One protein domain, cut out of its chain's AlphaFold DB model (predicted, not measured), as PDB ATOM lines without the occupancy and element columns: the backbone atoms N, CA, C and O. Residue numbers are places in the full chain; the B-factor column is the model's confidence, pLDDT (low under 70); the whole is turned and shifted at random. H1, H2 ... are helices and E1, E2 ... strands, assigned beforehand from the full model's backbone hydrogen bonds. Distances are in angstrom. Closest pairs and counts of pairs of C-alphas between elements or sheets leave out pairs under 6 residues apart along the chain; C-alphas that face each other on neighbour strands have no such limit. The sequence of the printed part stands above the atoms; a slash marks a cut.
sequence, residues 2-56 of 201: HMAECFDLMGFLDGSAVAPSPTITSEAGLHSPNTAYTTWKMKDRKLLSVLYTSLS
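This is residues 2 to 56 of the 201 residues of the protein "Protein HOTHEAD-like" of Dorcoceras hygrometricum (UniProt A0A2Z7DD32). A two-stranded hairpin, E1 and E2, sits at one end of a long helix, H3, and prolongs it into a narrow rod. Two short helices, H1 and H2, lie along the side of H3, with H1 by its far part, and an extended link, residues 14 to 22, runs from H2 to the hairpin. The printed part has 55 residues, with three named helices and two named strands in the order H1, H2, E1, E2, H3; the sheet has the order E1 - E2 and is antiparallel. The class is mostly helix, and the whole is loose, with a radius of gyration of the C-alphas of 14.3 A and spans of 47 by 20 by 13 A.

Strand E1 is residues 23 to 25, 6.8 A from first to last C-alpha, and begins with C-alpha 23 at (-43.322, -38.618, -10.758). Strand E2 is residues 31 to 33, 7.1 A long. Helix H3 is residues 35 to 54, 28.3 A long, from C-alpha 35 at (-43.120, -41.364, -18.744) to C-alpha 54 at (-25.456, -63.260, -21.431). Helix H2 is residues 10 to 13, 5.2 A long, and helix H1 is residues 2 to 6, 6.4 A long, with C-alpha 2 at (-20.952, -57.295, -26.608).

E1 and E2 form a hairpin of antiparallel neighbours, with 146 degrees between their directions. C-alphas 24 and 32 face each other at 5.5 A; N 24 and O 32 are within hydrogen-bond range at 2.9 A, as are N 32 and O 24 at 2.9 A. The closest C-alphas of E1 and H3 are those of Thr 23 and Tyr 37, 7.9 A apart. H2 and H3 are close but not clearly touching; their closest C-alphas, those of Phe 12 and Asp 44, are 7.1 A apart. H1 and H3 touch, H3 with residues 47 to 54 alone, and the closest C-alphas are those of Ala 4 and Val 50, 6.7 A apart. H1 and H2 are close but not clearly touching, with the C-alphas of Ala 4 and Met 10 closest at 6.0 A. H1 is apart from E1 and E2, and H2 is apart from E2. In H1 and H3 every O i to N i+4 pair is within hydrogen-bond range; H2, with four residues, is too short for such a pair.

The two C-alphas farthest apart are those of Ala 28 and Ser 56, at 48.6 A, while the first and last printed C-alphas are 14.5 A apart. The printed part has no cut. The links from H1 to H2, E1 to E2 and E2 to H3 are tight, the link from H2 to E1 is short, and no link is long. The mean pLDDT of the printed part is 73.8; residues 2 to 7 and 46 to 56 are under 70.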
ATOM      1  N   HIS A   2     -20.599 -57.715 -25.237       53.78
ATOM      2  CA  HIS A   2     -20.952 -57.295 -26.608       53.78
ATOM      3  C   HIS A   2     -22.461 -57.052 -26.862       53.78
ATOM      4  O   HIS A   2     -22.844 -56.101 -27.527       53.78
ATOM      5  N   MET A   3     -23.348 -57.853 -26.256       51.00
ATOM      6  CA  MET A   3     -24.805 -57.644 -26.336       51.00
ATOM      7  C   MET A   3     -25.277 -56.355 -25.639       51.00
ATOM      8  O   MET A   3     -26.194 -55.699 -26.122       51.00
ATOM      9  N   ALA A   4     -24.653 -55.963 -24.523       58.38
ATOM     10  CA  ALA A   4     -24.996 -54.721 -23.824       58.38
ATOM     11  C   ALA A   4     -24.566 -53.477 -24.625       58.38
ATOM     12  O   ALA A   4     -25.257 -52.461 -24.583       58.38
ATOM     13  N   GLU A   5     -23.480 -53.584 -25.396       66.25
ATOM     14  CA  GLU A   5     -23.038 -52.562 -26.354       66.25
ATOM     15  C   GLU A   5     -24.006 -52.448 -27.543       66.25
ATOM     16  O   GLU A   5     -24.437 -51.346 -27.869       66.25
ATOM     17  N   CYS A   6     -24.438 -53.570 -28.136       62.12
ATOM     18  CA  CYS A   6     -25.388 -53.570 -29.259       62.12
ATOM     19  C   CYS A   6     -26.763 -52.963 -28.922       62.12
ATOM     20  O   CYS A   6     -27.421 -52.414 -29.804       62.12
ATOM     21  N   PHE A   7     -27.215 -53.073 -27.667       66.38
ATOM     22  CA  PHE A   7     -28.508 -52.542 -27.213       66.38
ATOM     23  C   PHE A   7     -28.422 -51.166 -26.534       66.38
ATOM     24  O   PHE A   7     -29.434 -50.702 -26.002       66.38
ATOM     25  N   ASP A   8     -27.254 -50.517 -26.563       75.62
ATOM     26  CA  ASP A   8     -27.017 -49.200 -25.954       75.62
ATOM     27  C   ASP A   8     -27.354 -49.165 -24.448       75.62
ATOM     28  O   ASP A   8     -28.060 -48.294 -23.939       75.62
ATOM     29  N   LEU A   9     -26.901 -50.191 -23.719       76.12
ATOM     30  CA  LEU A   9     -27.173 -50.370 -22.287       76.12
ATOM     31  C   LEU A   9     -25.947 -50.109 -21.400       76.12
ATOM     32  O   LEU A   9     -26.043 -50.218 -20.178       76.12
ATOM     33  N   MET A  10     -24.805 -49.744 -21.989       80.88
ATOM     34  CA  MET A  10     -23.546 -49.548 -21.257       80.88
ATOM     35  C   MET A  10     -23.631 -48.437 -20.210       80.88
ATOM     36  O   MET A  10     -23.097 -48.602 -19.115       80.88
ATOM     37  N   GLY A  11     -24.402 -47.380 -20.486       77.75
ATOM     38  CA  GLY A  11     -24.560 -46.269 -19.549       77.75
ATOM     39  C   GLY A  11     -25.213 -46.654 -18.214       77.75
ATOM     40  O   GLY A  11     -25.029 -45.997 -17.195       77.75
ATOM     41  N   PHE A  12     -25.978 -47.746 -18.184       82.12
ATOM     42  CA  PHE A  12     -26.580 -48.260 -16.952       82.12
ATOM     43  C   PHE A  12     -25.587 -49.097 -16.127       82.12
ATOM     44  O   PHE A  12     -25.760 -49.231 -14.919       82.12
ATOM     45  N   LEU A  13     -24.547 -49.652 -16.761       76.06
ATOM     46  CA  LEU A  13     -23.508 -50.449 -16.101       76.06
ATOM     47  C   LEU A  13     -22.395 -49.576 -15.513       76.06
ATOM     48  O   LEU A  13     -21.889 -49.882 -14.436       76.06
ATOM     49  N   ASP A  14     -22.025 -48.500 -16.207       82.06
ATOM     50  CA  ASP A  14     -21.011 -47.542 -15.747       82.06
ATOM     51  C   ASP A  14     -21.592 -46.399 -14.891       82.06
ATOM     52  O   ASP A  14     -20.845 -45.606 -14.316       82.06
ATOM     53  N   GLY A  15     -22.922 -46.340 -14.770       76.19
ATOM     54  CA  GLY A  15     -23.642 -45.370 -13.950       76.19
ATOM     55  C   GLY A  15     -23.854 -44.001 -14.603       76.19
ATOM     56  O   GLY A  15     -24.374 -43.099 -13.948       76.19
ATOM     57  N   SER A  16     -23.497 -43.823 -15.877       86.69
ATOM     58  CA  SER A  16     -23.740 -42.575 -16.612       86.69
ATOM     59  C   SER A  16     -25.221 -42.340 -16.964       86.69
ATOM     60  O   SER A  16     -25.639 -41.194 -17.144       86.69
ATOM     61  N   ALA A  17     -26.053 -43.388 -16.999       84.69
ATOM     62  CA  ALA A  17     -27.491 -43.322 -17.273       84.69
ATOM     63  C   ALA A  17     -28.328 -43.193 -15.984       84.69
ATOM     64  O   ALA A  17     -28.897 -44.161 -15.475       84.69
ATOM     65  N   VAL A  18     -28.439 -41.968 -15.468       88.38
ATOM     66  CA  VAL A  18     -29.105 -41.666 -14.189       88.38
ATOM     67  C   VAL A  18     -30.633 -41.815 -14.263       88.38
ATOM     68  O   VAL A  18     -31.274 -41.367 -15.216       88.38
ATOM     69  N   ALA A  19     -31.227 -42.411 -13.223       86.69
ATOM     70  CA  ALA A  19     -32.669 -42.615 -13.107       86.69
ATOM     71  C   ALA A  19     -33.445 -41.284 -12.974       86.69
ATOM     72  O   ALA A  19     -33.195 -40.526 -12.033       86.69
ATOM     73  N   PRO A  20     -34.431 -41.003 -13.850       89.81
ATOM     74  CA  PRO A  20     -35.332 -39.863 -13.684       89.81
ATOM     75  C   PRO A  20     -36.267 -40.029 -12.476       89.81
ATOM     76  O   PRO A  20     -36.532 -41.144 -12.034       89.81
ATOM     77  N   SER A  21     -36.846 -38.930 -11.979       89.56
ATOM     78  CA  SER A  21     -37.859 -38.998 -10.911       89.56
ATOM     79  C   SER A  21     -39.081 -39.825 -11.350       89.56
ATOM     80  O   SER A  21     -39.572 -39.600 -12.459       89.56
ATOM     81  N   PRO A  22     -39.635 -40.723 -10.511       85.75
ATOM     82  CA  PRO A  22     -40.812 -41.530 -10.852       85.75
ATOM     83  C   PRO A  22     -42.087 -40.735 -11.142       85.75
ATOM     84  O   PRO A  22     -42.975 -41.218 -11.849       85.75
ATOM     85  N   THR A  23     -42.183 -39.523 -10.600       86.88
ATOM     86  CA  THR A  23     -43.322 -38.618 -10.758       86.88
ATOM     87  C   THR A  23     -42.851 -37.216 -11.127       86.88
ATOM     88  O   THR A  23     -41.732 -36.812 -10.794       86.88
ATOM     89  N   ILE A  24     -43.711 -36.483 -11.831       88.31
ATOM     90  CA  ILE A  24     -43.539 -35.060 -12.139       88.31
ATOM     91  C   ILE A  24     -44.688 -34.301 -11.474       88.31
ATOM     92  O   ILE A  24     -45.817 -34.789 -11.420       88.31
ATOM     93  N   THR A  25     -44.396 -33.114 -10.952       87.62
ATOM     94  CA  THR A  25     -45.395 -32.202 -10.387       87.62
ATOM     95  C   THR A  25     -45.667 -31.095 -11.398       87.62
ATOM     96  O   THR A  25     -44.724 -30.458 -11.866       87.62
ATOM     97  N   SER A  26     -46.932 -30.867 -11.757       75.81
ATOM     98  CA  SER A  26     -47.301 -29.730 -12.609       75.81
ATOM     99  C   SER A  26     -47.171 -28.404 -11.851       75.81
ATOM    100  O   SER A  26     -47.145 -28.384 -10.622       75.81
ATOM    101  N   GLU A  27     -47.159 -27.276 -12.565       74.12
ATOM    102  CA  GLU A  27     -47.129 -25.932 -11.956       74.12
ATOM    103  C   GLU A  27     -48.319 -25.668 -11.008       74.12
ATOM    104  O   GLU A  27     -48.230 -24.831 -10.115       74.12
ATOM    105  N   ALA A  28     -49.407 -26.435 -11.145       74.56
ATOM    106  CA  ALA A  28     -50.576 -26.409 -10.263       74.56
ATOM    107  C   ALA A  28     -50.483 -27.380  -9.061       74.56
ATOM    108  O   ALA A  28     -51.465 -27.568  -8.347       74.56
ATOM    109  N   GLY A  29     -49.335 -28.030  -8.840       74.56
ATOM    110  CA  GLY A  29     -49.097 -28.929  -7.704       74.56
ATOM    111  C   GLY A  29     -49.642 -30.354  -7.866       74.56
ATOM    112  O   GLY A  29     -49.614 -31.126  -6.910       74.56
ATOM    113  N   LEU A  30     -50.133 -30.736  -9.050       76.31
ATOM    114  CA  LEU A  30     -50.682 -32.075  -9.284       76.31
ATOM    115  C   LEU A  30     -49.572 -33.055  -9.688       76.31
ATOM    116  O   LEU A  30     -48.839 -32.807 -10.647       76.31
ATOM    117  N   HIS A  31     -49.471 -34.183  -8.984       85.12
ATOM    118  CA  HIS A  31     -48.504 -35.238  -9.287       85.12
ATOM    119  C   HIS A  31     -49.017 -36.177 -10.382       85.12
ATOM    120  O   HIS A  31     -50.118 -36.717 -10.280       85.12
ATOM    121  N   SER A  32     -48.192 -36.435 -11.395       82.69
ATOM    122  CA  SER A  32     -48.465 -37.416 -12.445       82.69
ATOM    123  C   SER A  32     -47.276 -38.365 -12.658       82.69
ATOM    124  O   SER A  32     -46.136 -38.034 -12.310       82.69
ATOM    125  N   PRO A  33     -47.509 -39.581 -13.189       87.00
ATOM    126  CA  PRO A  33     -46.434 -40.521 -13.495       87.00
ATOM    127  C   PRO A  33     -45.469 -39.964 -14.546       87.00
ATOM    128  O   PRO A  33     -45.895 -39.444 -15.578       87.00
ATOM    129  N   ASN A  34     -44.165 -40.129 -14.318       88.62
ATOM    130  CA  ASN A  34     -43.154 -39.712 -15.281       88.62
ATOM    131  C   ASN A  34     -42.952 -40.781 -16.361       88.62
ATOM    132  O   ASN A  34     -42.404 -41.857 -16.097       88.62
ATOM    133  N   THR A  35     -43.328 -40.468 -17.599       85.50
ATOM    134  CA  THR A  35     -43.120 -41.364 -18.744       85.50
ATOM    135  C   THR A  35     -41.638 -41.590 -19.055       85.50
ATOM    136  O   THR A  35     -41.265 -42.675 -19.492       85.50
ATOM    137  N   ALA A  36     -40.755 -40.637 -18.739       83.56
ATOM    138  CA  ALA A  36     -39.312 -40.824 -18.879       83.56
ATOM    139  C   ALA A  36     -38.762 -41.848 -17.870       83.56
ATOM    140  O   ALA A  36     -37.903 -42.655 -18.224       83.56
ATOM    141  N   TYR A  37     -39.294 -41.885 -16.640       85.62
ATOM    142  CA  TYR A  37     -38.930 -42.918 -15.664       85.62
ATOM    143  C   TYR A  37     -39.458 -44.293 -16.071       85.62
ATOM    144  O   TYR A  37     -38.754 -45.286 -15.910       85.62
ATOM    145  N   THR A  38     -40.666 -44.386 -16.636       79.00
ATOM    146  CA  THR A  38     -41.179 -45.680 -17.104       79.00
ATOM    147  C   THR A  38     -40.381 -46.201 -18.299       79.00
ATOM    148  O   THR A  38     -40.041 -47.384 -18.313       79.00
ATOM    149  N   THR A  39     -39.985 -45.341 -19.244       81.88
ATOM    150  CA  THR A  39     -39.072 -45.715 -20.338       81.88
ATOM    151  C   THR A  39     -37.686 -46.121 -19.822       81.88
ATOM    152  O   THR A  39     -37.171 -47.159 -20.243       81.88
ATOM    153  N   TRP A  40     -37.106 -45.370 -18.877       88.31
ATOM    154  CA  TRP A  40     -35.829 -45.713 -18.233       88.31
ATOM    155  C   TRP A  40     -35.912 -47.067 -17.516       88.31
ATOM    156  O   TRP A  40     -35.110 -47.957 -17.784       88.31
ATOM    157  N   LYS A  41     -36.959 -47.289 -16.712       81.31
ATOM    158  CA  LYS A  41     -37.201 -48.542 -15.979       81.31
ATOM    159  C   LYS A  41     -37.417 -49.738 -16.912       81.31
ATOM    160  O   LYS A  41     -37.015 -50.850 -16.587       81.31
ATOM    161  N   MET A  42     -38.050 -49.549 -18.071       75.25
ATOM    162  CA  MET A  42     -38.191 -50.622 -19.063       75.25
ATOM    163  C   MET A  42     -36.853 -50.977 -19.722       75.25
ATOM    164  O   MET A  42     -36.612 -52.156 -19.980       75.25
ATOM    165  N   LYS A  43     -35.974 -49.996 -19.972       77.69
ATOM    166  CA  LYS A  43     -34.613 -50.242 -20.476       77.69
ATOM    167  C   LYS A  43     -33.707 -50.885 -19.418       77.69
ATOM    168  O   LYS A  43     -33.019 -51.847 -19.740       77.69
ATOM    169  N   ASP A  44     -33.797 -50.459 -18.161       78.56
ATOM    170  CA  ASP A  44     -33.104 -51.078 -17.021       78.56
ATOM    171  C   ASP A  44     -33.509 -52.557 -16.834       78.56
ATOM    172  O   ASP A  44     -32.672 -53.451 -16.727       78.56
ATOM    173  N   ARG A  45     -34.805 -52.872 -16.958       73.31
ATOM    174  CA  ARG A  45     -35.276 -54.271 -16.952       73.31
ATOM    175  C   ARG A  45     -34.804 -55.075 -18.170       73.31
ATOM    176  O   ARG A  45     -34.616 -56.284 -18.047       73.31
ATOM    177  N   LYS A  46     -34.596 -54.432 -19.327       66.44
ATOM    178  CA  LYS A  46     -33.960 -55.068 -20.493       66.44
ATOM    179  C   LYS A  46     -32.477 -55.331 -20.247       66.44
ATOM    180  O   LYS A  46     -32.022 -56.390 -20.646       66.44
ATOM    181  N   LEU A  47     -31.752 -54.458 -19.545       65.88
ATOM    182  CA  LEU A  47     -30.386 -54.744 -19.095       65.88
ATOM    183  C   LEU A  47     -30.352 -55.943 -18.157       65.88
ATOM    184  O   LEU A  47     -29.535 -56.831 -18.361       65.88
ATOM    185  N   LEU A  48     -31.271 -56.018 -17.193       57.91
ATOM    186  CA  LEU A  48     -31.385 -57.190 -16.330       57.91
ATOM    187  C   LEU A  48     -31.617 -58.457 -17.171       57.91
ATOM    188  O   LEU A  48     -30.923 -59.448 -16.979       57.91
ATOM    189  N   SER A  49     -32.503 -58.403 -18.171       55.00
ATOM    190  CA  SER A  49     -32.721 -59.508 -19.116       55.00
ATOM    191  C   SER A  49     -31.495 -59.830 -19.978       55.00
ATOM    192  O   SER A  49     -31.240 -61.002 -20.199       55.00
ATOM    193  N   VAL A  50     -30.743 -58.835 -20.461       54.97
ATOM    194  CA  VAL A  50     -29.526 -59.017 -21.278       54.97
ATOM    195  C   VAL A  50     -28.370 -59.566 -20.436       54.97
ATOM    196  O   VAL A  50     -27.583 -60.373 -20.920       54.97
ATOM    197  N   LEU A  51     -28.280 -59.184 -19.159       55.25
ATOM    198  CA  LEU A  51     -27.361 -59.786 -18.194       55.25
ATOM    199  C   LEU A  51     -27.750 -61.244 -17.934       55.25
ATOM    200  O   LEU A  51     -26.881 -62.109 -18.012       55.25
ATOM    201  N   TYR A  52     -29.043 -61.524 -17.731       51.22
ATOM    202  CA  TYR A  52     -29.561 -62.887 -17.599       51.22
ATOM    203  C   TYR A  52     -29.330 -63.736 -18.861       51.22
ATOM    204  O   TYR A  52     -28.919 -64.879 -18.716       51.22
ATOM    205  N   THR A  53     -29.496 -63.204 -20.079       46.34
ATOM    206  CA  THR A  53     -29.246 -63.954 -21.329       46.34
ATOM    207  C   THR A  53     -27.761 -64.086 -21.662       46.34
ATOM    208  O   THR A  53     -27.339 -65.110 -22.176       46.34
ATOM    209  N   SER A  54     -26.917 -63.114 -21.300       46.91
ATOM    210  CA  SER A  54     -25.456 -63.260 -21.431       46.91
ATOM    211  C   SER A  54     -24.849 -64.256 -20.434       46.91
ATOM    212  O   SER A  54     -23.708 -64.683 -20.605       46.91
ATOM    213  N   LEU A  55     -25.606 -64.606 -19.389       42.94
ATOM    214  CA  LEU A  55     -25.268 -65.607 -18.379       42.94
ATOM    215  C   LEU A  55     -26.114 -66.881 -18.523       42.94
ATOM    216  O   LEU A  55     -26.094 -67.731 -17.634       42.94
ATOM    217  N   SER A  56     -26.877 -67.034 -19.608       49.50
ATOM    218  CA  SER A  56     -27.690 -68.224 -19.863       49.50
ATOM    219  C   SER A  56     -27.910 -68.427 -21.359       49.50
ATOM    220  O   SER A  56     -28.831 -67.852 -21.933       49.50
TER     221      SER A  56